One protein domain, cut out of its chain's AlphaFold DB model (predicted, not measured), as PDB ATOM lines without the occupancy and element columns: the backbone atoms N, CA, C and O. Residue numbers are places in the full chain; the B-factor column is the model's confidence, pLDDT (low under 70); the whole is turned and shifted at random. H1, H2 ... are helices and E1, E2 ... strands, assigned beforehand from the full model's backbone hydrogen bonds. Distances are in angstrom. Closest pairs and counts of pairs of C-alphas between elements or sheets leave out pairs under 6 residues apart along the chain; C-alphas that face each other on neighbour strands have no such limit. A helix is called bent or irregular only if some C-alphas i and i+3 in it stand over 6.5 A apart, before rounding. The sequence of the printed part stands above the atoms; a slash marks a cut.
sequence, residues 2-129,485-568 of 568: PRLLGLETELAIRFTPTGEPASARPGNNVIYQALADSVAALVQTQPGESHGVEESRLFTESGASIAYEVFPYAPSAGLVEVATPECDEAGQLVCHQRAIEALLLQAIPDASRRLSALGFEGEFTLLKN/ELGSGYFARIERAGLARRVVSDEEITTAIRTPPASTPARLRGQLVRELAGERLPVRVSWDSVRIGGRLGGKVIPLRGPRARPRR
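Overview. This is residues 2 to 129 and 485 to 568 of the 568 residues of an uncharacterized protein of Chondromyces crocatus (UniProt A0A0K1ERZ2). A six-stranded sheet, E2 E3 E4 E5 E1 E6 in order, curls like part of a barrel round helix H1, and the long bent helix H2 packs on H1 and on strands E1 and E6. At its E2 edge sits a small three-stranded sheet, E7 E8 E9, with H5 over one face; H4 crosses H2, and residues 562 to 568 stick out. The printed part has 212 residues with five named helices and nine named strands, along the chain E1 H1 E2 E3 E4 E5 H2 E6 H3 H4 H5 E7 E8 E9; both sheets are antiparallel and the class is mixed. It is compact, with a radius of gyration of the C-alphas of 18.3 A and spans of 68, 49 and 32 A.

Arrangement. The large, strongly twisted sheet holds E2, residues 45 to 47, E3, 58 to 60, E4, 65 to 71, E5, 74 to 83, E1, 5 to 17, and E6, 122 to 127. E2 to E5 form a meander, each strand the antiparallel neighbour of the one before, with N 46 and O 59 at 2.9 A, N 58 and O 66 at 2.8 A, and N 67 and O 81 at 2.8 A, within hydrogen-bond range. E5 bends by 75 degrees at residue 77. E1 is staggered, pairing with E5 over residues 8 to 11 (N 11 and O 80, 2.7 A) and with E6 over 12 to 17 (N 14 and O 125, 3.0 A). E5, H2 and E6 form a split strand-helix-strand unit, with E1 between the two strands and a right-handed crossover. H1, residues 28 to 42, is on this sheet, which curls round it; the closest C-alphas, of Asn 28 and E5's Ala 77, are 5.3 A apart. H2, residues 90 to 117, was assigned as one helix by its hydrogen bonds but is bent, C-alphas 106 and 109 being 6.8 A apart; its arms are H2a, 90 to 106, and H2b, 109 to 117. H2b touches H1 at a steep tilt of 52 degrees, opposite ways, the closest C-alphas being those of Ala 34 and Ala 111, 4.8 A. H2a touches H4, residues 506 to 512, about perpendicular at 87 degrees, closest at Ala 99 and Ile 509, 4.8 A between C-alphas. H5, residues 521 to 531, is on the small sheet of E7, 539 to 541, E8, 545 to 548, and E9, 555 to 558, at a height of 9.5 A; N 540 and O 547, and N 546 and O 557, are each 2.9 A apart. H3, residues 490 to 496, touches no helix. In H1, H2a, H2b, H3, H4 and H5 every O i to N i+4 pair is within hydrogen-bond range.

Along the chain. E1 runs 38.4 A from C-alpha 5 at (209.719, 202.804, 331.853); H1 spans 21.0 A, H2a 24.3 A and E5 22.2 A. E9 ends at C-alpha 558, (205.292, 193.290, 347.751).

Size, cuts and confidence. The C-alphas of Glu 20 and Arg 568, the farthest apart, are 71.8 A apart. Residues 130 to 484 are not printed, and C-alphas 129 and 485 are 8.5 A apart across the cut. Of the links printed whole, none is long. Confidence is under 70 at residues 19 to 23, 50 to 55, 72 to 75 and 561 to 568.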
ATOM      1  N   PRO A   2     206.898 211.426 337.767       75.75
ATOM      2  CA  PRO A   2     207.794 210.292 337.562       75.75
ATOM      3  C   PRO A   2     206.990 209.091 337.047       75.75
ATOM      4  O   PRO A   2     205.953 208.723 337.612       75.75
ATOM      5  N   ARG A   3     207.450 208.530 335.933       90.44
ATOM      6  CA  ARG A   3     206.816 207.452 335.176       90.44
ATOM      7  C   ARG A   3     207.786 206.290 335.126       90.44
ATOM      8  O   ARG A   3     208.950 206.497 334.827       90.44
ATOM      9  N   LEU A   4     207.287 205.077 335.348       94.81
ATOM     10  CA  LEU A   4     208.097 203.883 335.132       94.81
ATOM     11  C   LEU A   4     208.145 203.526 333.646       94.81
ATOM     12  O   LEU A   4     207.114 203.526 332.966       94.81
ATOM     13  N   LEU A   5     209.345 203.200 333.197       96.38
ATOM     14  CA  LEU A   5     209.719 202.804 331.853       96.38
ATOM     15  C   LEU A   5     210.349 201.407 331.900       96.38
ATOM     16  O   LEU A   5     210.978 201.043 332.897       96.38
ATOM     17  N   GLY A   6     210.219 200.638 330.825       97.81
ATOM     18  CA  GLY A   6     210.914 199.361 330.675       97.81
ATOM     19  C   GLY A   6     210.935 198.879 329.230       97.81
ATOM     20  O   GLY A   6     210.040 199.215 328.452       97.81
ATOM     21  N   LEU A   7     211.933 198.077 328.881       98.00
ATOM     22  CA  LEU A   7     212.048 197.407 327.589       98.00
ATOM     23  C   LEU A   7     211.946 195.897 327.790       98.00
ATOM     24  O   LEU A   7     212.498 195.360 328.747       98.00
ATOM     25  N   GLU A   8     211.227 195.238 326.888       96.19
ATOM     26  CA  GLU A   8     211.220 193.785 326.697       96.19
ATOM     27  C   GLU A   8     211.770 193.555 325.278       96.19
ATOM     28  O   GLU A   8     211.348 194.232 324.340       96.19
ATOM     29  N   THR A   9     212.785 192.710 325.113       95.19
ATOM     30  CA  THR A   9     213.427 192.447 323.816       95.19
ATOM     31  C   THR A   9     213.684 190.957 323.668       95.19
ATOM     32  O   THR A   9     214.419 190.370 324.457       95.19
ATOM     33  N   GLU A  10     213.110 190.350 322.640       95.06
ATOM     34  CA  GLU A  10     213.392 188.983 322.224       95.06
ATOM     35  C   GLU A  10     214.625 188.986 321.308       95.06
ATOM     36  O   GLU A  10     214.690 189.719 320.321       95.06
ATOM     37  N   LEU A  11     215.623 188.177 321.652       96.31
ATOM     38  CA  LEU A  11     216.878 188.016 320.930       96.31
ATOM     39  C   LEU A  11     216.873 186.675 320.199       96.31
ATOM     40  O   LEU A  11     216.632 185.618 320.798       96.31
ATOM     41  N   ALA A  12     217.186 186.711 318.906       95.25
ATOM     42  CA  ALA A  12     217.315 185.503 318.107       95.25
ATOM     43  C   ALA A  12     218.647 184.799 318.384       95.25
ATOM     44  O   ALA A  12     219.700 185.428 318.490       95.25
ATOM     45  N   ILE A  13     218.597 183.472 318.496       94.75
ATOM     46  CA  ILE A  13     219.766 182.631 318.755       94.75
ATOM     47  C   ILE A  13     220.383 182.200 317.426       94.75
ATOM     48  O   ILE A  13     219.762 181.457 316.660       94.75
ATOM     49  N   ARG A  14     221.641 182.587 317.190       92.56
ATOM     50  CA  ARG A  14     222.462 182.014 316.120       92.56
ATOM     51  C   ARG A  14     223.439 181.016 316.721       92.56
ATOM     52  O   ARG A  14     224.292 181.381 317.520       92.56
ATOM     53  N   PHE A  15     223.325 179.769 316.283       93.56
ATOM     54  CA  PHE A  15     224.323 178.734 316.521       93.56
ATOM     55  C   PHE A  15     224.745 178.158 315.175       93.56
ATOM     56  O   PHE A  15     223.898 177.661 314.430       93.56
ATOM     57  N   THR A  16     226.031 178.253 314.855       91.19
ATOM     58  CA  THR A  16     226.607 177.726 313.617       91.19
ATOM     59  C   THR A  16     227.525 176.560 313.976       91.19
ATOM     60  O   THR A  16     228.603 176.819 314.508       91.19
ATOM     61  N   PRO A  17     227.115 175.300 313.730       91.50
ATOM     62  CA  PRO A  17     227.944 174.139 314.031       91.50
ATOM     63  C   PRO A  17     229.314 174.209 313.356       91.50
ATOM     64  O   PRO A  17     229.428 174.636 312.207       91.50
ATOM     65  N   THR A  18     230.341 173.758 314.068       84.81
ATOM     66  CA  THR A  18     231.719 173.643 313.582       84.81
ATOM     67  C   THR A  18     232.214 172.210 313.786       84.81
ATOM     68  O   THR A  18     231.878 171.588 314.789       84.81
ATOM     69  N   GLY A  19     233.023 171.692 312.857       67.62
ATOM     70  CA  GLY A  19     233.561 170.320 312.887       67.62
ATOM     71  C   GLY A  19     232.940 169.400 311.827       67.62
ATOM     72  O   GLY A  19     231.830 169.656 311.368       67.62
ATOM     73  N   GLU A  20     233.670 168.360 311.405       56.62
ATOM     74  CA  GLU A  20     233.178 167.316 310.490       56.62
ATOM     75  C   GLU A  20     233.014 165.964 311.218       56.62
ATOM     76  O   GLU A  20     233.960 165.523 311.877       56.62
ATOM     77  N   PRO A  21     231.861 165.276 311.072       60.66
ATOM     78  CA  PRO A  21     230.614 165.793 310.498       60.66
ATOM     79  C   PRO A  21     230.070 166.950 311.352       60.66
ATOM     80  O   PRO A  21     230.363 167.023 312.544       60.66
ATOM     81  N   ALA A  22     229.297 167.858 310.743       62.16
ATOM     82  CA  ALA A  22     228.703 168.988 311.458       62.16
ATOM     83  C   ALA A  22     228.005 168.488 312.730       62.16
ATOM     84  O   ALA A  22     227.108 167.641 312.646       62.16
ATOM     85  N   SER A  23     228.430 168.987 313.896       63.34
ATOM     86  CA  SER A  23     227.757 168.668 315.155       63.34
ATOM     87  C   SER A  23     226.269 169.028 315.023       63.34
ATOM     88  O   SER A  23     225.897 169.995 314.346       63.34
ATOM     89  N   ALA A  24     225.382 168.217 315.602       82.56
ATOM     90  CA  ALA A  24     223.955 168.516 315.549       82.56
ATOM     91  C   ALA A  24     223.702 169.877 316.211       82.56
ATOM     92  O   ALA A  24     224.219 170.152 317.288       82.56
ATOM     93  N   ARG A  25     222.900 170.751 315.598       89.62
ATOM     94  CA  ARG A  25     222.548 172.027 316.231       89.62
ATOM     95  C   ARG A  25     221.709 171.748 317.490       89.62
ATOM     96  O   ARG A  25     220.656 171.118 317.359       89.62
ATOM     97  N   PRO A  26     222.095 172.246 318.678       91.75
ATOM     98  CA  PRO A  26     221.275 172.092 319.871       91.75
ATOM     99  C   PRO A  26     219.934 172.825 319.727       91.75
ATOM    100  O   PRO A  26     219.812 173.826 319.010       91.75
ATOM    101  N   GLY A  27     218.915 172.342 320.441       91.81
ATOM    102  CA  GLY A  27     217.662 173.078 320.602       91.81
ATOM    103  C   GLY A  27     217.905 174.429 321.283       91.81
ATOM    104  O   GLY A  27     218.780 174.556 322.141       91.81
ATOM    105  N   ASN A  28     217.120 175.449 320.932       93.56
ATOM    106  CA  ASN A  28     217.265 176.792 321.503       93.56
ATOM    107  C   ASN A  28     217.062 176.797 323.026       93.56
ATOM    108  O   ASN A  28     217.659 177.617 323.714       93.56
ATOM    109  N   ASN A  29     216.268 175.867 323.557       90.88
ATOM    110  CA  ASN A  29     216.080 175.656 324.990       90.88
ATOM    111  C   ASN A  29     217.368 175.173 325.683       90.88
ATOM    112  O   ASN A  29     217.657 175.600 326.796       90.88
ATOM    113  N   VAL A  30     218.164 174.327 325.017       93.44
ATOM    114  CA  VAL A  30     219.464 173.853 325.525       93.44
ATOM    115  C   VAL A  30     220.485 174.990 325.508       93.44
ATOM    116  O   VAL A  30     221.170 175.214 326.503       93.44
ATOM    117  N   ILE A  31     220.534 175.760 324.412       96.06
ATOM    118  CA  ILE A  31     221.384 176.959 324.306       96.06
ATOM    119  C   ILE A  31     221.016 177.973 325.391       96.06
ATOM    120  O   ILE A  31     221.894 178.501 326.070       96.06
ATOM    121  N   TYR A  32     219.719 178.212 325.586       95.88
ATOM    122  CA  TYR A  32     219.232 179.090 326.638       95.88
ATOM    123  C   TYR A  32     219.656 178.608 328.025       95.88
ATOM    124  O   TYR A  32     220.125 179.421 328.812       95.88
ATOM    125  N   GLN A  33     219.525 177.314 328.333       94.81
ATOM    126  CA  GLN A  33     219.913 176.794 329.645       94.81
ATOM    127  C   GLN A  33     221.412 176.993 329.904       94.81
ATOM    128  O   GLN A  33     221.783 177.485 330.967       94.81
ATOM    129  N   ALA A  34     222.265 176.699 328.916       96.88
ATOM    130  CA  ALA A  34     223.700 176.955 329.016       96.88
ATOM    131  C   ALA A  34     223.996 178.446 329.259       96.88
ATOM    132  O   ALA A  34     224.794 178.780 330.130       96.88
ATOM    133  N   LEU A  35     223.313 179.342 328.538       97.81
ATOM    134  CA  LEU A  35     223.425 180.792 328.723       97.81
ATOM    135  C   LEU A  35     222.954 181.241 330.114       97.81
ATOM    136  O   LEU A  35     223.627 182.039 330.763       97.81
ATOM    137  N   ALA A  36     221.814 180.733 330.577       96.44
ATOM    138  CA  ALA A  36     221.215 181.047 331.866       96.44
ATOM    139  C   ALA A  36     222.130 180.629 333.031       96.44
ATOM    140  O   ALA A  36     222.361 181.423 333.946       96.44
ATOM    141  N   ASP A  37     222.719 179.433 332.955       96.50
ATOM    142  CA  ASP A  37     223.694 178.942 333.933       96.50
ATOM    143  C   ASP A  37     224.969 179.800 333.942       96.50
ATOM    144  O   ASP A  37     225.506 180.116 335.006       96.50
ATOM    145  N   SER A  38     225.443 180.221 332.766       98.25
ATOM    146  CA  SER A  38     226.596 181.117 332.643       98.25
ATOM    147  C   SER A  38     226.322 182.513 333.200       98.25
ATOM    148  O   SER A  38     227.185 183.091 333.855       98.25
ATOM    149  N   VAL A  39     225.113 183.049 333.021       97.94
ATOM    150  CA  VAL A  39     224.705 184.309 333.660       97.94
ATOM    151  C   VAL A  39     224.672 184.165 335.182       97.94
ATOM    152  O   VAL A  39     225.185 185.035 335.887       97.94
ATOM    153  N   ALA A  40     224.118 183.064 335.694       95.81
ATOM    154  CA  ALA A  40     224.077 182.783 337.129       95.81
ATOM    155  C   ALA A  40     225.477 182.603 337.750       95.81
ATOM    156  O   ALA A  40     225.641 182.807 338.952       95.81
ATOM    157  N   ALA A  41     226.493 182.272 336.945       96.94
ATOM    158  CA  ALA A  41     227.892 182.247 337.374       96.94
ATOM    159  C   ALA A  41     228.540 183.647 337.445       96.94
ATOM    160  O   ALA A  41     229.538 183.823 338.142       96.94
ATOM    161  N   LEU A  42     227.990 184.646 336.743       97.62
ATOM    162  CA  LEU A  42     228.531 186.011 336.690       97.62
ATOM    163  C   LEU A  42     227.881 186.953 337.710       97.62
ATOM    164  O   LEU A  42     228.561 187.808 338.287       97.62
ATOM    165  N   VAL A  43     226.571 186.838 337.931       97.50
ATOM    166  CA  VAL A  43     225.793 187.731 338.806       97.50
ATOM    167  C   VAL A  43     224.870 186.947 339.726       97.50
ATOM    168  O   VAL A  43     224.495 185.815 339.430       97.50
ATOM    169  N   GLN A  44     224.455 187.568 340.832       97.19
ATOM    170  CA  GLN A  44     223.438 186.957 341.687       97.19
ATOM    171  C   GLN A  44     222.101 186.895 340.951       97.19
ATOM    172  O   GLN A  44     221.668 187.878 340.337       97.19
ATOM    173  N   THR A  45     221.451 185.735 341.024       95.69
ATOM    174  CA  THR A  45     220.175 185.481 340.356       95.69
ATOM    175  C   THR A  45     219.192 184.747 341.257       95.69
ATOM    176  O   THR A  45     219.569 184.068 342.209       95.69
ATOM    177  N   GLN A  46     217.905 184.895 340.949       94.50
ATOM    178  CA  GLN A  46     216.831 184.104 341.539       94.50
ATOM    179  C   GLN A  46     215.835 183.684 340.457       94.50
ATOM    180  O   GLN A  46     215.552 184.467 339.543       94.50
ATOM    181  N   PRO A  47     215.240 182.487 340.562       92.62
ATOM    182  CA  PRO A  47     214.234 182.045 339.612       92.62
ATOM    183  C   PRO A  47     212.970 182.906 339.707       92.62
ATOM    184  O   PRO A  47     212.487 183.275 340.785       92.62
ATOM    185  N   GLY A  48     212.409 183.205 338.543       89.38
ATOM    186  CA  GLY A  48     211.142 183.893 338.394       89.38
ATOM    187  C   GLY A  48     209.964 183.042 338.865       89.38
ATOM    188  O   GLY A  48     210.021 181.812 338.931       89.38
ATOM    189  N   GLU A  49     208.855 183.690 339.202       80.50
ATOM    190  CA  GLU A  49     207.611 183.005 339.529       80.50
ATOM    191  C   GLU A  49     206.989 182.374 338.268       80.50
ATOM    192  O   GLU A  49     206.193 182.999 337.563       80.50
ATOM    193  N   SER A  50     207.341 181.115 337.992       63.31
ATOM    194  CA  SER A  50     206.728 180.338 336.910       63.31
ATOM    195  C   SER A  50     205.274 179.990 337.230       63.31
ATOM    196  O   SER A  50     204.939 179.507 338.314       63.31
ATOM    197  N   HIS A  51     204.403 180.224 336.249       53.97
ATOM    198  CA  HIS A  51     202.981 179.884 336.289       53.97
ATOM    199  C   HIS A  51     202.631 178.730 335.332       53.97
ATOM    200  O   HIS A  51     201.503 178.664 334.839       53.97
ATOM    201  N   GLY A  52     203.595 177.839 335.074       48.34
ATOM    202  CA  GLY A  52     203.412 176.561 334.377       48.34
ATOM    203  C   GLY A  52     204.149 176.429 333.040       48.34
ATOM    204  O   GLY A  52     204.527 175.321 332.701       48.34
ATOM    205  N   VAL A  53     204.373 177.524 332.298       38.69
ATOM    206  CA  VAL A  53     205.029 177.495 330.963       38.69
ATOM    207  C   VAL A  53     206.336 178.313 330.925       38.69
ATOM    208  O   VAL A  53     207.198 178.056 330.098       38.69
ATOM    209  N   GLU A  54     206.525 179.256 331.856       50.66
ATOM    210  CA  GLU A  54     207.724 180.111 331.980       50.66
ATOM    211  C   GLU A  54     208.699 179.553 333.039       50.66
ATOM    212  O   GLU A  54     209.113 180.264 333.957       50.66
ATOM    213  N   GLU A  55     209.026 178.257 332.996       54.34
ATOM    214  CA  GLU A  55     209.905 177.625 334.005       54.34
ATOM    215  C   GLU A  55     211.351 178.143 334.005       54.34
ATOM    216  O   GLU A  55     212.111 177.852 334.923       54.34
ATOM    217  N   SER A  56     211.707 178.989 333.046       75.81
ATOM    218  CA  SER A  56     213.080 179.367 332.740       75.81
ATOM    219  C   SER A  56     213.403 180.853 332.942       75.81
ATOM    220  O   SER A  56     214.490 181.271 332.563       75.81
ATOM    221  N   ARG A  57     212.528 181.684 333.536       91.75
ATOM    222  CA  ARG A  57     212.874 183.097 333.819       91.75
ATOM    223  C   ARG A  57     213.840 183.208 335.006       91.75
ATOM    224  O   ARG A  57     213.557 182.692 336.085       91.75
ATOM    225  N   LEU A  58     214.915 183.970 334.842       94.06
ATOM    226  CA  LEU A  58     215.863 184.376 335.879       94.06
ATOM    227  C   LEU A  58     215.774 185.886 336.110       94.06
ATOM    228  O   LEU A  58     215.784 186.656 335.154       94.06
ATOM    229  N   PHE A  59     215.712 186.315 337.369       96.56
ATOM    230  CA  PHE A  59     215.911 187.713 337.762       96.56
ATOM    231  C   PHE A  59     217.337 187.914 338.261       96.56
ATOM    232  O   PHE A  59     217.823 187.096 339.038       96.56
ATOM    233  N   THR A  60     217.984 189.005 337.856       97.44
ATOM    234  CA  THR A  60     219.347 189.369 338.274       97.44
ATOM    235  C   THR A  60     219.333 190.386 339.420       97.44
ATOM    236  O   THR A  60     218.319 191.035 339.696       97.44
ATOM    237  N   GLU A  61     220.476 190.579 340.079       97.00
ATOM    238  CA  GLU A  61     220.646 191.608 341.118       97.00
ATOM    239  C   GLU A  61     220.495 193.056 340.620       97.00
ATOM    240  O   GLU A  61     220.182 193.937 341.419       97.00
ATOM    241  N   SER A  62     220.614 193.320 339.313       96.94
ATOM    242  CA  SER A  62     220.236 194.618 338.725       96.94
ATOM    243  C   SER A  62     218.721 194.814 338.613       96.94
ATOM    244  O   SER A  62     218.250 195.888 338.245       96.94
ATOM    245  N   GLY A  63     217.931 193.787 338.935       95.94
ATOM    246  CA  GLY A  63     216.481 193.780 338.783       95.94
ATOM    247  C   GLY A  63     216.013 193.507 337.353       95.94
ATOM    248  O   GLY A  63     214.808 193.521 337.118       95.94
ATOM    249  N   ALA A  64     216.920 193.250 336.412       97.38
ATOM    250  CA  ALA A  64     216.567 192.759 335.086       97.38
ATOM    251  C   ALA A  64     216.027 191.324 335.148       97.38
ATOM    252  O   ALA A  64     216.187 190.627 336.157       97.38
ATOM    253  N   SER A  65     215.438 190.857 334.047       96.81
ATOM    254  CA  SER A  65     215.175 189.432 333.860       96.81
ATOM    255  C   SER A  65     215.603 188.922 332.494       96.81
ATOM    256  O   SER A  65     215.531 189.651 331.509       96.81
ATOM    257  N   ILE A  66     215.974 187.648 332.452       96.31
ATOM    258  CA  ILE A  66     216.269 186.880 331.241       96.31
ATOM    259  C   ILE A  66     215.336 185.665 331.256       96.31
ATOM    260  O   ILE A  66     215.152 185.054 332.308       96.31
ATOM    261  N   ALA A  67     214.685 185.353 330.144       94.06
ATOM    262  CA  ALA A  67     213.720 184.266 330.031       94.06
ATOM    263  C   ALA A  67     213.838 183.561 328.678       94.06
ATOM    264  O   ALA A  67     214.366 184.116 327.716       94.06
ATOM    265  N   TYR A  68     213.322 182.335 328.604       92.44
ATOM    266  CA  TYR A  68     213.138 181.643 327.337       92.44
ATOM    267  C   TYR A  68     211.689 181.804 326.888       92.44
ATOM    268  O   TYR A  68     210.783 181.285 327.544       92.44
ATOM    269  N   GLU A  69     211.471 182.519 325.788       87.25
ATOM    270  CA  GLU A  69     210.140 182.687 325.208       87.25
ATOM    271  C   GLU A  69     209.856 181.511 324.271       87.25
ATOM    272  O   GLU A  69     210.440 181.372 323.194       87.25
ATOM    273  N   VAL A  70     208.972 180.623 324.723       81.44
ATOM    274  CA  VAL A  70     208.629 179.378 324.032       81.44
ATOM    275  C   VAL A  70     207.581 179.650 322.961       81.44
ATOM    276  O   VAL A  70     206.501 180.167 323.251       81.44
ATOM    277  N   PHE A  71     207.820 179.183 321.737       73.56
ATOM    278  CA  PHE A  71     206.764 179.125 320.730       73.56
ATOM    279  C   PHE A  71     205.890 177.884 320.953       73.56
ATOM    280  O   PHE A  71     206.407 176.768 320.872       73.56
ATOM    281  N   PRO A  72     204.564 178.016 321.172       62.56
ATOM    282  CA  PRO A  72     203.697 176.871 321.485       62.56
ATOM    283  C   PRO A  72     203.709 175.746 320.439       62.56
ATOM    284  O   PRO A  72     203.388 174.606 320.755       62.56
ATOM    285  N   TYR A  73     204.046 176.068 319.189       65.19
ATOM    286  CA  TYR A  73     204.121 175.132 318.065       65.19
ATOM    287  C   TYR A  73     205.549 174.661 317.749       65.19
ATOM    288  O   TYR A  73     205.708 173.753 316.940       65.19
ATOM    289  N   ALA A  74     206.573 175.263 318.358       69.19
ATOM    290  CA  ALA A  74     207.973 174.892 318.172       69.19
ATOM    291  C   ALA A  74     208.775 175.165 319.463       69.19
ATOM    292  O   ALA A  74     209.568 176.110 319.511       69.19
ATOM    293  N   PRO A  75     208.574 174.363 320.529       67.94
ATOM    294  CA  PRO A  75     209.143 174.663 321.841       67.94
ATOM    295  C   PRO A  75     210.674 174.696 321.881       67.94
ATOM    296  O   PRO A  75     211.247 175.390 322.709       67.94
ATOM    297  N   SER A  76     211.333 173.977 320.969       74.81
ATOM    298  CA  SER A  76     212.790 173.943 320.807       74.81
ATOM    299  C   SER A  76     213.349 175.080 319.941       74.81
ATOM    300  O   SER A  76     214.564 175.171 319.777       74.81
ATOM    301  N   ALA A  77     212.495 175.948 319.387       82.44
ATOM    302  CA  ALA A  77     212.870 177.053 318.500       82.44
ATOM    303  C   ALA A  77     212.566 178.442 319.095       82.44
ATOM    304  O   ALA A  77     212.600 179.429 318.369       82.44
ATOM    305  N   GLY A  78     212.277 178.524 320.399       87.94
ATOM    306  CA  GLY A  78     212.016 179.775 321.119       87.94
ATOM    307  C   GLY A  78     213.184 180.770 321.132       87.94
ATOM    308  O   GLY A  78     214.282 180.473 320.653       87.94
ATOM    309  N   LEU A  79     212.947 181.949 321.705       92.69
ATOM    310  CA  LEU A  79     213.882 183.084 321.735       92.69
ATOM    311  C   LEU A  79     214.396 183.360 323.153       92.69
ATOM    312  O   LEU A  79     213.805 182.915 324.138       92.69
ATOM    313  N   VAL A  80     215.489 184.119 323.265       95.50
ATOM    314  CA  VAL A  80     215.933 184.664 324.557       95.50
ATOM    315  C   VAL A  80     215.228 185.997 324.779       95.50
ATOM    316  O   VAL A  80     215.534 186.966 324.099       95.50
ATOM    317  N   GLU A  81     214.303 186.080 325.725       95.50
ATOM    318  CA  GLU A  81     213.698 187.349 326.130       95.50
ATOM    319  C   GLU A  81     214.553 188.004 327.216       95.50
ATOM    320  O   GLU A  81     214.852 187.397 328.246       95.50
ATOM    321  N   VAL A  82     214.910 189.269 327.019       97.12
ATOM    322  CA  VAL A  82     215.476 190.124 328.062       97.12
ATOM    323  C   VAL A  82     214.505 191.233 328.420       97.12
ATOM    324  O   VAL A  82     213.874 191.826 327.548       97.12
ATOM    325  N   ALA A  83     214.407 191.546 329.707       97.69
ATOM    326  CA  ALA A  83     213.613 192.665 330.188       97.69
ATOM    327  C   ALA A  83     214.415 193.519 331.169       97.69
ATOM    328  O   ALA A  83     215.004 193.008 332.129       97.69
ATOM    329  N   THR A  84     214.423 194.830 330.940       98.50
ATOM    330  CA  THR A  84     215.098 195.790 331.819       98.50
ATOM    331  C   THR A  84     214.425 195.851 333.192       98.50
ATOM    332  O   THR A  84     213.214 195.629 333.290       98.50
ATOM    333  N   PRO A  85     215.141 196.226 334.270       97.56
ATOM    334  CA  PRO A  85     214.470 196.726 335.463       97.56
ATOM    335  C   PRO A  85     213.586 197.931 335.111       97.56
ATOM    336  O   PRO A  85     213.819 198.625 334.115       97.56
ATOM    337  N   GLU A  86     212.589 198.221 335.948       96.88
ATOM    338  CA  GLU A  86     211.864 199.479 335.827       96.88
ATOM    339  C   GLU A  86     212.818 200.651 336.064       96.88
ATOM    340  O   GLU A  86     213.479 200.710 337.100       96.88
ATOM    341  N   CYS A  87     212.843 201.592 335.127       95.88
ATOM    342  CA  CYS A  87     213.599 202.843 335.204       95.88
ATOM    343  C   CYS A  87     212.620 204.024 335.218       95.88
ATOM    344  O   CYS A  87     211.460 203.864 334.837       95.88
ATOM    345  N   ASP A  88     213.051 205.206 335.639       92.38
ATOM    346  CA  ASP A  88     212.248 206.438 335.576       92.38
ATOM    347  C   ASP A  88     212.882 207.548 334.723       92.38
ATOM    348  O   ASP A  88     212.262 208.590 334.503       92.38
ATOM    349  N   GLU A  89     214.056 207.278 334.149       92.00
ATOM    350  CA  GLU A  89     214.739 208.134 333.184       92.00
ATOM    351  C   GLU A  89     215.160 207.355 331.930       92.00
ATOM    352  O   GLU A  89     215.556 206.189 331.989       92.00
ATOM    353  N   ALA A  90     215.109 208.019 330.772       93.81
ATOM    354  CA  ALA A  90     215.435 207.414 329.480       93.81
ATOM    355  C   ALA A  90     216.902 206.964 329.378       93.81
ATOM    356  O   ALA A  90     217.171 205.881 328.864       93.81
ATOM    357  N   GLY A  91     217.846 207.767 329.884       94.75
ATOM    358  CA  GLY A  91     219.276 207.434 329.856       94.75
ATOM    359  C   GLY A  91     219.588 206.213 330.718       94.75
ATOM    360  O   GLY A  91     220.252 205.286 330.263       94.75
ATOM    361  N   GLN A  92     219.004 206.159 331.920       95.44
ATOM    362  CA  GLN A  92     219.084 204.997 332.807       95.44
ATOM    363  C   GLN A  92     218.488 203.738 332.155       95.44
ATOM    364  O   GLN A  92     219.082 202.666 332.243       95.44
ATOM    365  N   LEU A  93     217.353 203.853 331.456       97.50
ATOM    366  CA  LEU A  93     216.756 202.722 330.741       97.50
ATOM    367  C   LEU A  93     217.673 202.179 329.636       97.50
ATOM    368  O   LEU A  93     217.874 200.968 329.556       97.50
ATOM    369  N   VAL A  94     218.256 203.061 328.816       98.00
ATOM    370  CA  VAL A  94     219.234 202.673 327.783       98.00
ATOM    371  C   VAL A  94     220.467 202.035 328.426       98.00
ATOM    372  O   VAL A  94     220.931 200.999 327.955       98.00
ATOM    373  N   CYS A  95     220.954 202.587 329.541       98.44
ATOM    374  CA  CYS A  95     222.062 202.016 330.308       98.44
ATOM    375  C   CYS A  95     221.768 200.572 330.736       98.44
ATOM    376  O   CYS A  95     222.572 199.678 330.482       98.44
ATOM    377  N   HIS A  96     220.589 200.312 331.306       98.56
ATOM    378  CA  HIS A  96     220.210 198.967 331.727       98.56
ATOM    379  C   HIS A  96     219.969 198.001 330.569       98.56
ATOM    380  O   HIS A  96     220.285 196.819 330.699       98.56
ATOM    381  N   GLN A  97     219.458 198.480 329.435       98.25
ATOM    382  CA  GLN A  97     219.362 197.670 328.224       98.25
ATOM    383  C   GLN A  97     220.758 197.236 327.749       98.25
ATOM    384  O   GLN A  97     220.991 196.048 327.530       98.25
ATOM    385  N   ARG A  98     221.718 198.173 327.691       98.38
ATOM    386  CA  ARG A  98     223.122 197.867 327.371       98.38
ATOM    387  C   ARG A  98     223.783 196.959 328.406       98.38
ATOM    388  O   ARG A  98     224.553 196.081 328.035       98.38
ATOM    389  N   ALA A  99     223.479 197.135 329.688       98.69
ATOM    390  CA  ALA A  99     224.029 196.313 330.761       98.69
ATOM    391  C   ALA A  99     223.608 194.845 330.641       98.69
ATOM    392  O   ALA A  99     224.435 193.954 330.819       98.69
ATOM    393  N   ILE A 100     222.346 194.572 330.295       98.31
ATOM    394  CA  ILE A 100     221.885 193.193 330.093       98.31
ATOM    395  C   ILE A 100     222.544 192.586 328.853       98.31
ATOM    396  O   ILE A 100     223.010 191.453 328.914       98.31
ATOM    397  N   GLU A 101     222.656 193.336 327.755       98.19
ATOM    398  CA  GLU A 101     223.379 192.890 326.554       98.19
ATOM    399  C   GLU A 101     224.852 192.578 326.857       98.19
ATOM    400  O   GLU A 101     225.357 191.530 326.457       98.19
ATOM    401  N   ALA A 102     225.530 193.440 327.620       98.38
ATOM    402  CA  ALA A 102     226.908 193.234 328.053       98.38
ATOM    403  C   ALA A 102     227.052 191.997 328.954       98.38
ATOM    404  O   ALA A 102     227.993 191.224 328.781       98.38
ATOM    405  N   LEU A 103     226.111 191.772 329.877       98.69
ATOM    406  CA  LEU A 103     226.072 190.572 330.714       98.69
ATOM    407  C   LEU A 103     225.913 189.299 329.871       98.69
ATOM    408  O   LEU A 103     226.625 188.323 330.103       98.69
ATOM    409  N   LEU A 104     225.026 189.309 328.872       98.56
ATOM    410  CA  LEU A 104     224.866 188.178 327.956       98.56
ATOM    411  C   LEU A 104     226.144 187.923 327.150       98.56
ATOM    412  O   LEU A 104     226.585 186.781 327.059       98.56
ATOM    413  N   LEU A 105     226.784 188.971 326.623       98.06
ATOM    414  CA  LEU A 105     228.058 188.852 325.907       98.06
ATOM    415  C   LEU A 105     229.178 188.281 326.791       98.06
ATOM    416  O   LEU A 105     229.962 187.462 326.316       98.06
ATOM    417  N   GLN A 106     229.233 188.661 328.072       98.44
ATOM    418  CA  GLN A 106     230.171 188.081 329.044       98.44
ATOM    419  C   GLN A 106     229.868 186.605 329.347       98.44
ATOM    420  O   GLN A 106     230.788 185.844 329.641       98.44
ATOM    421  N   ALA A 107     228.599 186.188 329.262       98.50
ATOM    422  CA  ALA A 107     228.171 184.814 329.520       98.50
ATOM    423  C   ALA A 107     228.422 183.862 328.336       98.50
ATOM    424  O   ALA A 107     228.664 182.675 328.558       98.50
ATOM    425  N   ILE A 108     228.401 184.357 327.091       98.00
ATOM    426  CA  ILE A 108     228.539 183.534 325.874       98.00
ATOM    427  C   ILE A 108     229.777 182.615 325.892       98.00
ATOM    428  O   ILE A 108     229.607 181.434 325.601       98.00
ATOM    429  N   PRO A 109     231.000 183.057 326.260       97.88
ATOM    430  CA  PRO A 109     232.165 182.168 326.278       97.88
ATOM    431  C   PRO A 109     232.031 180.967 327.228       97.88
ATOM    432  O   PRO A 109     232.494 179.872 326.911       97.88
ATOM    433  N   ASP A 110     231.409 181.147 328.399       98.38
ATOM    434  CA  ASP A 110     231.130 180.039 329.321       98.38
ATOM    435  C   ASP A 110     229.995 179.150 328.789       98.38
ATOM    436  O   ASP A 110     230.115 177.926 328.828       98.38
ATOM    437  N   ALA A 111     228.958 179.744 328.195       97.88
ATOM    438  CA  ALA A 111     227.845 179.008 327.603       97.88
ATOM    439  C   ALA A 111     228.310 178.121 326.438       97.88
ATOM    440  O   ALA A 111     227.932 176.954 326.361       97.88
ATOM    441  N   SER A 112     229.197 178.628 325.576       96.88
ATOM    442  CA  SER A 112     229.811 177.855 324.491       96.88
ATOM    443  C   SER A 112     230.637 176.681 325.020       96.88
ATOM    444  O   SER A 112     230.537 175.582 324.482       96.88
ATOM    445  N   ARG A 113     231.394 176.861 326.115       97.00
ATOM    446  CA  ARG A 113     232.117 175.749 326.766       97.00
ATOM    447  C   ARG A 113     231.164 174.692 327.324       97.00
ATOM    448  O   ARG A 113     231.442 173.505 327.198       97.00
ATOM    449  N   ARG A 114     230.034 175.103 327.910       97.19
ATOM    450  CA  ARG A 114     228.990 174.178 328.389       97.19
ATOM    451  C   ARG A 114     228.351 173.398 327.243       97.19
ATOM    452  O   ARG A 114     228.140 172.200 327.382       97.19
ATOM    453  N   LEU A 115     228.075 174.054 326.119       95.81
ATOM    454  CA  LEU A 115     227.534 173.412 324.918       95.81
ATOM    455  C   LEU A 115     228.528 172.411 324.312       95.81
ATOM    456  O   LEU A 115     228.142 171.277 324.043       95.81
ATOM    457  N   SER A 116     229.803 172.783 324.200       94.38
ATOM    458  CA  SER A 116     230.884 171.885 323.765       94.38
ATOM    459  C   SER A 116     231.003 170.653 324.673       94.38
ATOM    460  O   SER A 116     231.042 169.525 324.187       94.38
ATOM    461  N   ALA A 117     230.912 170.825 325.999       94.88
ATOM    462  CA  ALA A 117     230.901 169.705 326.948       94.88
ATOM    463  C   ALA A 117     229.691 168.758 326.787       94.88
ATOM    464  O   ALA A 117     229.760 167.601 327.198       94.88
ATOM    465  N   LEU A 118     228.595 169.229 326.181       93.19
ATOM    466  CA  LEU A 118     227.428 168.422 325.805       93.19
ATOM    467  C   LEU A 118     227.547 167.812 324.393       93.19
ATOM    468  O   LEU A 118     226.605 167.176 323.925       93.19
ATOM    469  N   GLY A 119     228.683 167.996 323.713       92.19
ATOM    470  CA  GLY A 119     228.938 167.510 322.354       92.19
ATOM    471  C   GLY A 119     228.497 168.465 321.240       92.19
ATOM    472  O   GLY A 119     228.484 168.073 320.072       92.19
ATOM    473  N   PHE A 120     228.125 169.706 321.570       92.88
ATOM    474  CA  PHE A 120     227.712 170.720 320.599       92.88
ATOM    475  C   PHE A 120     228.855 171.694 320.296       92.88
ATOM    476  O   PHE A 120     229.024 172.708 320.973       92.88
ATOM    477  N   GLU A 121     229.616 171.406 319.243       91.56
ATOM    478  CA  GLU A 121     230.693 172.271 318.747       91.56
ATOM    479  C   GLU A 121     230.152 173.305 317.751       91.56
ATOM    480  O   GLU A 121     229.571 172.933 316.727       91.56
ATOM    481  N   GLY A 122     230.327 174.599 318.022       91.69
ATOM    482  CA  GLY A 122     229.858 175.654 317.124       91.69
ATOM    483  C   GLY A 122     230.036 177.077 317.643       91.69
ATOM    484  O   GLY A 122     230.337 177.316 318.812       91.69
ATOM    485  N   GLU A 123     229.800 178.045 316.760       92.69
ATOM    486  CA  GLU A 123     229.752 179.463 317.107       92.69
ATOM    487  C   GLU A 123     228.360 179.862 317.602       92.69
ATOM    488  O   GLU A 123     227.391 179.819 316.842       92.69
ATOM    489  N   PHE A 124     228.277 180.322 318.850       94.75
ATOM    490  CA  PHE A 124     227.062 180.851 319.466       94.75
ATOM    491  C   PHE A 124     227.100 182.385 319.553       94.75
ATOM    492  O   PHE A 124     228.053 182.965 320.070       94.75
ATOM    493  N   THR A 125     226.043 183.048 319.079       95.44
ATOM    494  CA  THR A 125     225.785 184.472 319.328       95.44
ATOM    495  C   THR A 125     224.280 184.778 319.368       95.44
ATOM    496  O   THR A 125     223.436 183.912 319.123       95.44
ATOM    497  N   LEU A 126     223.945 186.028 319.680       97.25
ATOM    498  CA  LEU A 126     222.587 186.550 319.770       97.25
ATOM    499  C   LEU A 126     222.399 187.717 318.799       97.25
ATOM    500  O   LEU A 126     223.311 188.519 318.593       97.25
ATOM    501  N   LEU A 127     221.209 187.822 318.213       96.56
ATOM    502  CA  LEU A 127     220.825 188.922 317.335       96.56
ATOM    503  C   LEU A 127     219.758 189.774 318.022       96.56
ATOM    504  O   LEU A 127     218.750 189.251 318.500       96.56
ATOM    505  N   LYS A 128     219.984 191.091 318.052       97.38
ATOM    506  CA  LYS A 128     219.032 192.084 318.559       97.38
ATOM    507  C   LYS A 128     218.311 192.766 317.398       97.38
ATOM    508  O   LYS A 128     218.664 193.875 316.996       97.38
ATOM    509  N   ASN A 129     217.321 192.081 316.855       95.31
ATOM    510  CA  ASN A 129     216.477 192.531 315.751       95.31
ATOM    511  C   ASN A 129     215.023 192.107 315.989       95.31
ATOM    512  O   ASN A 129     214.673 191.643 317.071       95.31
ATOM    513  N   GLU A 485     223.912 191.342 315.040       97.31
ATOM    514  CA  GLU A 485     224.680 190.401 315.862       97.31
ATOM    515  C   GLU A 485     225.373 191.150 317.006       97.31
ATOM    516  O   GLU A 485     226.221 192.021 316.780       97.31
ATOM    517  N   LEU A 486     225.048 190.783 318.244       96.12
ATOM    518  CA  LEU A 486     225.683 191.359 319.420       96.12
ATOM    519  C   LEU A 486     227.159 190.951 319.459       96.12
ATOM    520  O   LEU A 486     227.523 189.800 319.213       96.12
ATOM    521  N   GLY A 487     228.034 191.913 319.749       93.00
ATOM    522  CA  GLY A 487     229.480 191.708 319.804       93.00
ATOM    523  C   GLY A 487     230.137 191.556 318.426       93.00
ATOM    524  O   GLY A 487     231.063 192.296 318.118       93.00
ATOM    525  N   SER A 488     229.705 190.636 317.564       93.31
ATOM    526  CA  SER A 488     230.390 190.344 316.287       93.31
ATOM    527  C   SER A 488     229.818 191.052 315.054       93.31
ATOM    528  O   SER A 488     230.442 190.998 313.991       93.31
ATOM    529  N   GLY A 489     228.652 191.692 315.168       95.69
ATOM    530  CA  GLY A 489     227.917 192.254 314.038       95.69
ATOM    531  C   GLY A 489     228.518 193.507 313.415       95.69
ATOM    532  O   GLY A 489     229.464 194.109 313.933       95.69
ATOM    533  N   TYR A 490     227.948 193.930 312.282       96.81
ATOM    534  CA  TYR A 490     228.431 195.116 311.566       96.81
ATOM    535  C   TYR A 490     228.295 196.391 312.404       96.81
ATOM    536  O   TYR A 490     229.230 197.191 312.411       96.81
ATOM    537  N   PHE A 491     227.216 196.554 313.178       97.94
ATOM    538  CA  PHE A 491     227.100 197.705 314.074       97.94
ATOM    539  C   PHE A 491     228.169 197.696 315.175       97.94
ATOM    540  O   PHE A 491     228.821 198.708 315.404       97.94
ATOM    541  N   ALA A 492     228.440 196.540 315.790       96.62
ATOM    542  CA  ALA A 492     229.495 196.420 316.800       96.62
ATOM    543  C   ALA A 492     230.887 196.770 316.235       96.62
ATOM    544  O   ALA A 492     231.741 197.308 316.938       96.62
ATOM    545  N   ARG A 493     231.140 196.504 314.945       96.38
ATOM    546  CA  ARG A 493     232.372 196.945 314.265       96.38
ATOM    547  C   ARG A 493     232.422 198.464 314.078       96.38
ATOM    548  O   ARG A 493     233.486 199.038 314.289       96.38
ATOM    549  N   ILE A 494     231.302 199.098 313.726       95.38
ATOM    550  CA  ILE A 494     231.173 200.565 313.630       95.38
ATOM    551  C   ILE A 494     231.401 201.216 315.000       95.38
ATOM    552  O   ILE A 494     232.131 202.201 315.101       95.38
ATOM    553  N   GLU A 495     230.840 200.635 316.062       94.75
ATOM    554  CA  GLU A 495     231.025 201.115 317.433       94.75
ATOM    555  C   GLU A 495     232.494 201.036 317.869       94.75
ATOM    556  O   GLU A 495     233.045 202.036 318.325       94.75
ATOM    557  N   ARG A 496     233.182 199.907 317.631       95.12
ATOM    558  CA  ARG A 496     234.627 199.782 317.914       95.12
ATOM    559  C   ARG A 496     235.503 200.734 317.103       95.12
ATOM    560  O   ARG A 496     236.580 201.095 317.564       95.12
ATOM    561  N   ALA A 497     235.067 201.113 315.905       95.38
ATOM    562  CA  ALA A 497     235.767 202.084 315.070       95.38
ATOM    563  C   ALA A 497     235.566 203.539 315.543       95.38
ATOM    564  O   ALA A 497     236.119 204.450 314.934       95.38
ATOM    565  N   GLY A 498     234.776 203.774 316.599       94.88
ATOM    566  CA  GLY A 498     234.496 205.113 317.123       94.88
ATOM    567  C   GLY A 498     233.505 205.918 316.278       94.88
ATOM    568  O   GLY A 498     233.366 207.119 316.483       94.88
ATOM    569  N   LEU A 499     232.813 205.269 315.337       93.94
ATOM    570  CA  LEU A 499     231.851 205.913 314.440       93.94
ATOM    571  C   LEU A 499     230.424 205.923 315.010       93.94
ATOM    572  O   LEU A 499     229.573 206.657 314.517       93.94
ATOM    573  N   ALA A 500     230.137 205.117 316.037       95.88
ATOM    574  CA  ALA A 500     228.830 205.111 316.689       95.88
ATOM    575  C   ALA A 500     228.733 206.190 317.773       95.88
ATOM    576  O   ALA A 500     229.599 206.304 318.646       95.88
ATOM    577  N   ARG A 501     227.632 206.948 317.773       94.94
ATOM    578  CA  ARG A 501     227.360 207.937 318.819       94.94
ATOM    579  C   ARG A 501     226.776 207.245 320.048       94.94
ATOM    580  O   ARG A 501     225.746 206.575 319.970       94.94
ATOM    581  N   ARG A 502     227.413 207.452 321.200       94.06
ATOM    582  CA  ARG A 502     227.012 206.856 322.479       94.06
ATOM    583  C   ARG A 502     226.188 207.818 323.329       94.06
ATOM    584  O   ARG A 502     226.367 209.033 323.258       94.06
ATOM    585  N   VAL A 503     225.289 207.250 324.128       94.88
ATOM    586  CA  VAL A 503     224.473 207.965 325.127       94.88
ATOM    587  C   VAL A 503     224.931 207.616 326.541       94.88
ATOM    588  O   VAL A 503     224.806 208.445 327.436       94.88
ATOM    589  N   VAL A 504     225.484 206.413 326.726       96.31
ATOM    590  CA  VAL A 504     225.972 205.904 328.013       96.31
ATOM    591  C   VAL A 504     227.419 205.413 327.901       96.31
ATOM    592  O   VAL A 504     227.841 204.868 326.870       96.31
ATOM    593  N   SER A 505     228.183 205.611 328.970       96.88
ATOM    594  CA  SER A 505     229.583 205.190 329.109       96.88
ATOM    595  C   SER A 505     229.723 203.708 329.480       96.88
ATOM    596  O   SER A 505     228.784 203.078 329.964       96.88
ATOM    597  N   ASP A 506     230.912 203.136 329.268       96.56
ATOM    598  CA  ASP A 506     231.203 201.744 329.655       96.56
ATOM    599  C   ASP A 506     231.192 201.537 331.173       96.56
ATOM    600  O   ASP A 506     230.820 200.464 331.651       96.56
ATOM    601  N   GLU A 507     231.554 202.568 331.939       98.06
ATOM    602  CA  GLU A 507     231.524 202.543 333.403       98.06
ATOM    603  C   GLU A 507     230.087 202.465 333.933       98.06
ATOM    604  O   GLU A 507     229.785 201.635 334.800       98.06
ATOM    605  N   GLU A 508     229.176 203.264 333.367       97.94
ATOM    606  CA  GLU A 508     227.748 203.204 333.694       97.94
ATOM    607  C   GLU A 508     227.171 201.824 333.358       97.94
ATOM    608  O   GLU A 508     226.511 201.218 334.202       97.94
ATOM    609  N   ILE A 509     227.475 201.289 332.167       98.44
ATOM    610  CA  ILE A 509     227.036 199.949 331.739       98.44
ATOM    611  C   ILE A 509     227.534 198.883 332.720       98.44
ATOM    612  O   ILE A 509     226.744 198.076 333.213       98.44
ATOM    613  N   THR A 510     228.830 198.895 333.037       98.38
ATOM    614  CA  THR A 510     229.455 197.926 333.951       98.38
ATOM    615  C   THR A 510     228.826 197.990 335.342       98.38
ATOM    616  O   THR A 510     228.531 196.957 335.944       98.38
ATOM    617  N   THR A 511     228.542 199.196 335.836       98.19
ATOM    618  CA  THR A 511     227.873 199.403 337.126       98.19
ATOM    619  C   THR A 511     226.434 198.880 337.110       98.19
ATOM    620  O   THR A 511     225.997 198.198 338.048       98.19
ATOM    621  N   ALA A 512     225.696 199.147 336.031       98.31
ATOM    622  CA  ALA A 512     224.296 198.770 335.859       98.31
ATOM    623  C   ALA A 512     224.073 197.254 335.700       98.31
ATOM    624  O   ALA A 512     222.952 196.785 335.918       98.31
ATOM    625  N   ILE A 513     225.116 196.464 335.397       98.50
ATOM    626  CA  ILE A 513     225.046 194.988 335.407       98.50
ATOM    627  C   ILE A 513     224.642 194.473 336.792       98.50
ATOM    628  O   ILE A 513     223.894 193.498 336.892       98.50
ATOM    629  N   ARG A 514     225.110 195.133 337.861       97.62
ATOM    630  CA  ARG A 514     224.914 194.683 339.249       97.62
ATOM    631  C   ARG A 514     224.048 195.611 340.089       97.62
ATOM    632  O   ARG A 514     223.507 195.180 341.104       97.62
ATOM    633  N   THR A 515     223.926 196.877 339.704       97.12
ATOM    634  CA  THR A 515     223.269 197.901 340.522       97.12
ATOM    635  C   THR A 515     221.908 198.260 339.935       97.12
ATOM    636  O   THR A 515     221.875 198.768 338.821       97.12
ATOM    637  N   PRO A 516     220.788 198.018 340.640       96.75
ATOM    638  CA  PRO A 516     219.458 198.368 340.144       96.75
ATOM    639  C   PRO A 516     219.196 199.888 340.183       96.75
ATOM    640  O   PRO A 516     219.793 200.588 341.007       96.75
ATOM    641  N   PRO A 517     218.224 200.396 339.400       94.94
ATOM    642  CA  PRO A 517     217.723 201.764 339.522       94.94
ATOM    643  C   PRO A 517     217.290 202.105 340.952       94.94
ATOM    644  O   PRO A 517     216.441 201.430 341.538       94.94
ATOM    645  N   ALA A 518     217.852 203.171 341.527       90.19
ATOM    646  CA  ALA A 518     217.703 203.476 342.953       90.19
ATOM    647  C   ALA A 518     216.309 204.002 343.360       90.19
ATOM    648  O   ALA A 518     215.910 203.865 344.522       90.19
ATOM    649  N   SER A 519     215.580 204.612 342.425       88.19
ATOM    650  CA  SER A 519     214.290 205.287 342.627       88.19
ATOM    651  C   SER A 519     213.075 204.409 342.305       88.19
ATOM    652  O   SER A 519     211.932 204.848 342.464       88.19
ATOM    653  N   THR A 520     213.285 203.160 341.878       92.75
ATOM    654  CA  THR A 520     212.214 202.291 341.375       92.75
ATOM    655  C   THR A 520     212.063 201.014 342.215       92.75
ATOM    656  O   THR A 520     212.924 200.692 343.039       92.75
ATOM    657  N   PRO A 521     210.972 200.238 342.030       93.56
ATOM    658  CA  PRO A 521     210.800 198.943 342.695       93.56
ATOM    659  C   PRO A 521     211.947 197.953 342.435       93.56
ATOM    660  O   PRO A 521     212.167 197.040 343.236       93.56
ATOM    661  N   ALA A 522     212.703 198.148 341.348       95.25
ATOM    662  CA  ALA A 522     213.856 197.328 341.016       95.25
ATOM    663  C   ALA A 522     214.938 197.372 342.101       95.25
ATOM    664  O   ALA A 522     215.591 196.352 342.304       95.25
ATOM    665  N   ARG A 523     215.077 198.480 342.848       95.44
ATOM    666  CA  ARG A 523     216.021 198.580 343.971       95.44
ATOM    667  C   ARG A 523     215.797 197.488 345.010       95.44
ATOM    668  O   ARG A 523     216.715 196.736 345.319       95.44
ATOM    669  N   LEU A 524     214.574 197.400 345.537       95.19
ATOM    670  CA  LEU A 524     214.233 196.411 346.560       95.19
ATOM    671  C   LEU A 524     214.319 194.993 345.995       95.19
ATOM    672  O   LEU A 524     214.798 194.088 346.670       95.19
ATOM    673  N   ARG A 525     213.898 194.792 344.743       95.75
ATOM    674  CA  ARG A 525     214.022 193.487 344.091       95.75
ATOM    675  C   ARG A 525     215.477 193.046 343.967       95.75
ATOM    676  O   ARG A 525     215.779 191.922 344.338       95.75
ATOM    677  N   GLY A 526     216.354 193.911 343.462       95.62
ATOM    678  CA  GLY A 526     217.777 193.618 343.300       95.62
ATOM    679  C   GLY A 526     218.456 193.326 344.636       95.62
ATOM    680  O   GLY A 526     219.197 192.352 344.752       95.62
ATOM    681  N   GLN A 527     218.110 194.097 345.674       94.94
ATOM    682  CA  GLN A 527     218.547 193.837 347.045       94.94
ATOM    683  C   GLN A 527     218.114 192.444 347.526       94.94
ATOM    684  O   GLN A 527     218.953 191.677 347.980       94.94
ATOM    685  N   LEU A 528     216.835 192.082 347.367       95.31
ATOM    686  CA  LEU A 528     216.328 190.765 347.766       95.31
ATOM    687  C   LEU A 528     216.945 189.622 346.948       95.31
ATOM    688  O   LEU A 528     217.217 188.566 347.503       95.31
ATOM    689  N   VAL A 529     217.188 189.812 345.646       95.56
ATOM    690  CA  VAL A 529     217.886 188.818 344.811       95.56
ATOM    691  C   VAL A 529     219.290 188.552 345.350       95.56
ATOM    692  O   VAL A 529     219.677 187.391 345.473       95.56
ATOM    693  N   ARG A 530     220.021 189.614 345.708       94.75
ATOM    694  CA  ARG A 530     221.385 189.530 346.239       94.75
ATOM    695  C   ARG A 530     221.434 188.932 347.642       94.75
ATOM    696  O   ARG A 530     222.242 188.049 347.889       94.75
ATOM    697  N   GLU A 531     220.590 189.410 348.554       93.25
ATOM    698  CA  GLU A 531     220.596 188.984 349.962       93.25
ATOM    699  C   GLU A 531     220.079 187.558 350.150       93.25
ATOM    700  O   GLU A 531     220.530 186.864 351.053       93.25
ATOM    701  N   LEU A 532     219.158 187.105 349.296       92.25
ATOM    702  CA  LEU A 532     218.612 185.750 349.366       92.25
ATOM    703  C   LEU A 532     219.394 184.747 348.503       92.25
ATOM    704  O   LEU A 532     218.971 183.599 348.342       92.25
ATOM    705  N   ALA A 533     220.503 185.164 347.890       86.50
ATOM    706  CA  ALA A 533     221.356 184.262 347.133       86.50
ATOM    707  C   ALA A 533     221.945 183.180 348.054       86.50
ATOM    708  O   ALA A 533     222.524 183.480 349.095       86.50
ATOM    709  N   GLY A 534     221.781 181.909 347.679       81.12
ATOM    710  CA  GLY A 534     222.226 180.774 348.498       81.12
ATOM    711  C   GLY A 534     221.306 180.420 349.674       81.12
ATOM    712  O   GLY A 534     221.635 179.512 350.441       81.12
ATOM    713  N   GLU A 535     220.150 181.078 349.815       84.69
ATOM    714  CA  GLU A 535     219.150 180.702 350.815       84.69
ATOM    715  C   GLU A 535     218.633 179.276 350.609       84.69
ATOM    716  O   GLU A 535     218.380 178.826 349.491       84.69
ATOM    717  N   ARG A 536     218.418 178.563 351.721       84.19
ATOM    718  CA  ARG A 536     217.906 177.180 351.678       84.19
ATOM    719  C   ARG A 536     216.423 177.123 351.325       84.19
ATOM    720  O   ARG A 536     215.943 176.110 350.818       84.19
ATOM    721  N   LEU A 537     215.677 178.181 351.644       87.19
ATOM    722  CA  LEU A 537     214.254 178.257 351.337       87.19
ATOM    723  C   LEU A 537     214.041 178.606 349.858       87.19
ATOM    724  O   LEU A 537     214.723 179.484 349.338       87.19
ATOM    725  N   PRO A 538     213.043 178.008 349.183       88.69
ATOM    726  CA  PRO A 538     212.722 178.374 347.810       88.69
ATOM    727  C   PRO A 538     212.347 179.853 347.690       88.69
ATOM    728  O   PRO A 538     211.377 180.303 348.302       88.69
ATOM    729  N   VAL A 539     213.069 180.595 346.856       91.44
ATOM    730  CA  VAL A 539     212.746 181.983 346.506       91.44
ATOM    731  C   VAL A 539     212.156 182.022 345.098       91.44
ATOM    732  O   VAL A 539     212.555 181.259 344.215       91.44
ATOM    733  N   ARG A 540     211.140 182.864 344.892       91.94
ATOM    734  CA  ARG A 540     210.544 183.141 343.579       91.94
ATOM    735  C   ARG A 540     210.312 184.632 343.416       91.94
ATOM    736  O   ARG A 540     209.668 185.255 344.259       91.94
ATOM    737  N   VAL A 541     210.821 185.195 342.328       92.81
ATOM    738  CA  VAL A 541     210.793 186.640 342.070       92.81
ATOM    739  C   VAL A 541     209.801 186.973 340.957       92.81
ATOM    740  O   VAL A 541     209.639 186.236 339.992       92.81
ATOM    741  N   SER A 542     209.111 188.100 341.082       91.81
ATOM    742  CA  SER A 542     208.259 188.674 340.038       91.81
ATOM    743  C   SER A 542     208.455 190.190 340.002       91.81
ATOM    744  O   SER A 542     209.097 190.757 340.884       91.81
ATOM    745  N   TRP A 543     207.853 190.863 339.020       91.69
ATOM    746  CA  TRP A 543     207.853 192.330 338.934       91.69
ATOM    747  C   TRP A 543     207.170 193.013 340.132       91.69
ATOM    748  O   TRP A 543     207.532 194.121 340.515       91.69
ATOM    749  N   ASP A 544     206.182 192.362 340.753       89.06
ATOM    750  CA  ASP A 544     205.371 192.971 341.816       89.06
ATOM    751  C   ASP A 544     205.704 192.473 343.224       89.06
ATOM    752  O   ASP A 544     205.330 193.121 344.205       89.06
ATOM    753  N   SER A 545     206.340 191.309 343.348       91.12
ATOM    754  CA  SER A 545     206.608 190.681 344.640       91.12
ATOM    755  C   SER A 545     207.738 189.656 344.605       91.12
ATOM    756  O   SER A 545     207.999 189.044 343.569       91.12
ATOM    757  N   VAL A 546     208.333 189.404 345.769       92.81
ATOM    758  CA  VAL A 546     209.238 188.277 346.030       92.81
ATOM    759  C   VAL A 546     208.566 187.330 347.018       92.81
ATOM    760  O   VAL A 546     208.079 187.765 348.061       92.81
ATOM    761  N   ARG A 547     208.517 186.037 346.698       91.50
ATOM    762  CA  ARG A 547     207.999 184.990 347.582       91.50
ATOM    763  C   ARG A 547     209.147 184.160 348.140       91.50
ATOM    764  O   ARG A 547     209.967 183.668 347.373       91.50
ATOM    765  N   ILE A 548     209.156 183.972 349.458       92.56
ATOM    766  CA  ILE A 548     210.145 183.175 350.193       92.56
ATOM    767  C   ILE A 548     209.421 181.999 350.857       92.56
ATOM    768  O   ILE A 548     208.441 182.196 351.579       92.56
ATOM    769  N   GLY A 549     209.889 180.778 350.609       89.38
ATOM    770  CA  GLY A 549     209.292 179.532 351.090       89.38
ATOM    771  C   GLY A 549     208.329 178.869 350.094       89.38
ATOM    772  O   GLY A 549     208.263 179.205 348.908       89.38
ATOM    773  N   GLY A 550     207.575 177.882 350.585       79.81
ATOM    774  CA  GLY A 550     206.671 177.053 349.779       79.81
ATOM    775  C   GLY A 550     205.515 177.816 349.116       79.81
ATOM    776  O   GLY A 550     205.238 178.979 349.411       79.81
ATOM    777  N   ARG A 551     204.814 177.150 348.188       72.81
ATOM    778  CA  ARG A 551     203.633 177.718 347.503       72.81
ATOM    779  C   ARG A 551     202.456 177.930 348.465       72.81
ATOM    780  O   ARG A 551     201.720 178.900 348.319       72.81
ATOM    781  N   LEU A 552     202.315 177.044 349.449       73.06
ATOM    782  CA  LEU A 552     201.398 177.169 350.580       73.06
ATOM    783  C   LEU A 552     202.227 177.599 351.799       73.06
ATOM    784  O   LEU A 552     203.190 176.922 352.147       73.06
ATOM    785  N   GLY A 553     201.907 178.747 352.400       73.81
ATOM    786  CA  GLY A 553     202.589 179.255 353.603       73.81
ATOM    787  C   GLY A 553     203.854 180.097 353.375       73.81
ATOM    788  O   GLY A 553     204.419 180.595 354.344       73.81
ATOM    789  N   GLY A 554     204.295 180.306 352.128       85.81
ATOM    790  CA  GLY A 554     205.406 181.214 351.828       85.81
ATOM    791  C   GLY A 554     205.073 182.684 352.114       85.81
ATOM    792  O   GLY A 554     203.950 183.144 351.888       85.81
ATOM    793  N   LYS A 555     206.068 183.451 352.568       90.56
ATOM    794  CA  LYS A 555     205.940 184.895 352.796       90.56
ATOM    795  C   LYS A 555     206.062 185.633 351.466       90.56
ATOM    796  O   LYS A 555     207.039 185.448 350.747       90.56
ATOM    797  N   VAL A 556     205.086 186.483 351.146       90.44
ATOM    798  CA  VAL A 556     205.090 187.315 349.932       90.44
ATOM    799  C   VAL A 556     205.405 188.758 350.310       90.44
ATOM    800  O   VAL A 556     204.634 189.395 351.024       90.44
ATOM    801  N   ILE A 557     206.524 189.270 349.810       91.62
ATOM    802  CA  ILE A 557     206.988 190.643 350.000       91.62
ATOM    803  C   ILE A 557     206.579 191.458 348.764       91.62
ATOM    804  O   ILE A 557     207.110 191.201 347.681       91.62
ATOM    805  N   PRO A 558     205.636 192.411 348.866       90.62
ATOM    806  CA  PRO A 558     205.292 193.290 347.751       90.62
ATOM    807  C   PRO A 558     206.422 194.297 347.480       90.62
ATOM    808  O   PRO A 558     206.938 194.919 348.403       90.62
ATOM    809  N   LEU A 559     206.771 194.490 346.207       88.81
ATOM    810  CA  LEU A 559     207.849 195.390 345.770       88.81
ATOM    811  C   LEU A 559     207.383 196.834 345.559       88.81
ATOM    812  O   LEU A 559     208.177 197.770 345.601       88.81
ATOM    813  N   ARG A 560     206.081 197.033 345.340       80.06
ATOM    814  CA  ARG A 560     205.469 198.364 345.268       80.06
ATOM    815  C   ARG A 560     204.785 198.678 346.594       80.06
ATOM    816  O   ARG A 560     203.755 198.083 346.911       80.06
ATOM    817  N   GLY A 561     205.328 199.640 347.339       57.44
ATOM    818  CA  GLY A 561     204.620 200.261 348.460       57.44
ATOM    819  C   GLY A 561     203.439 201.123 347.978       57.44
ATOM    820  O   GLY A 561     203.380 201.490 346.798       57.44
ATOM    821  N   PRO A 562     202.482 201.479 348.854       42.97
ATOM    822  CA  PRO A 562     201.517 202.527 348.541       42.97
ATOM    823  C   PRO A 562     202.292 203.824 348.266       42.97
ATOM    824  O   PRO A 562     202.927 204.364 349.170       42.97
ATOM    825  N   ARG A 563     202.286 204.321 347.017       46.41
ATOM    826  CA  ARG A 563     202.874 205.636 346.713       46.41
ATOM    827  C   ARG A 563     202.192 206.659 347.620       46.41
ATOM    828  O   ARG A 563     200.962 206.762 347.599       46.41
ATOM    829  N   ALA A 564     202.976 207.395 348.409       32.47
ATOM    830  CA  ALA A 564     202.467 208.548 349.137       32.47
ATOM    831  C   ALA A 564     201.717 209.434 348.135       32.47
ATOM    832  O   ALA A 564     202.222 209.698 347.039       32.47
ATOM    833  N   ARG A 565     200.479 209.831 348.464       28.03
ATOM    834  CA  ARG A 565     199.755 210.802 347.636       28.03
ATOM    835  C   ARG A 565     200.678 212.011 347.454       28.03
ATOM    836  O   ARG A 565     201.241 212.453 348.459       28.03
ATOM    837  N   PRO A 566     200.839 212.547 346.231       29.33
ATOM    838  CA  PRO A 566     201.515 213.823 346.080       29.33
ATOM    839  C   PRO A 566     200.800 214.809 347.004       29.33
ATOM    840  O   PRO A 566     199.568 214.913 346.957       29.33
ATOM    841  N   ARG A 567     201.553 215.441 347.914       28.02
ATOM    842  CA  ARG A 567     201.038 216.583 348.668       28.02
ATOM    843  C   ARG A 567     200.596 217.592 347.608       28.02
ATOM    844  O   ARG A 567     201.396 217.936 346.742       28.02
ATOM    845  N   ARG A 568     199.292 217.873 347.592       31.61
ATOM    846  CA  ARG A 568     198.685 218.843 346.680       31.61
ATOM    847  C   ARG A 568     199.206 220.234 346.970       31.61
ATOM    848  O   ARG A 568     199.462 220.492 348.168       31.61
TER     849      ARG A 568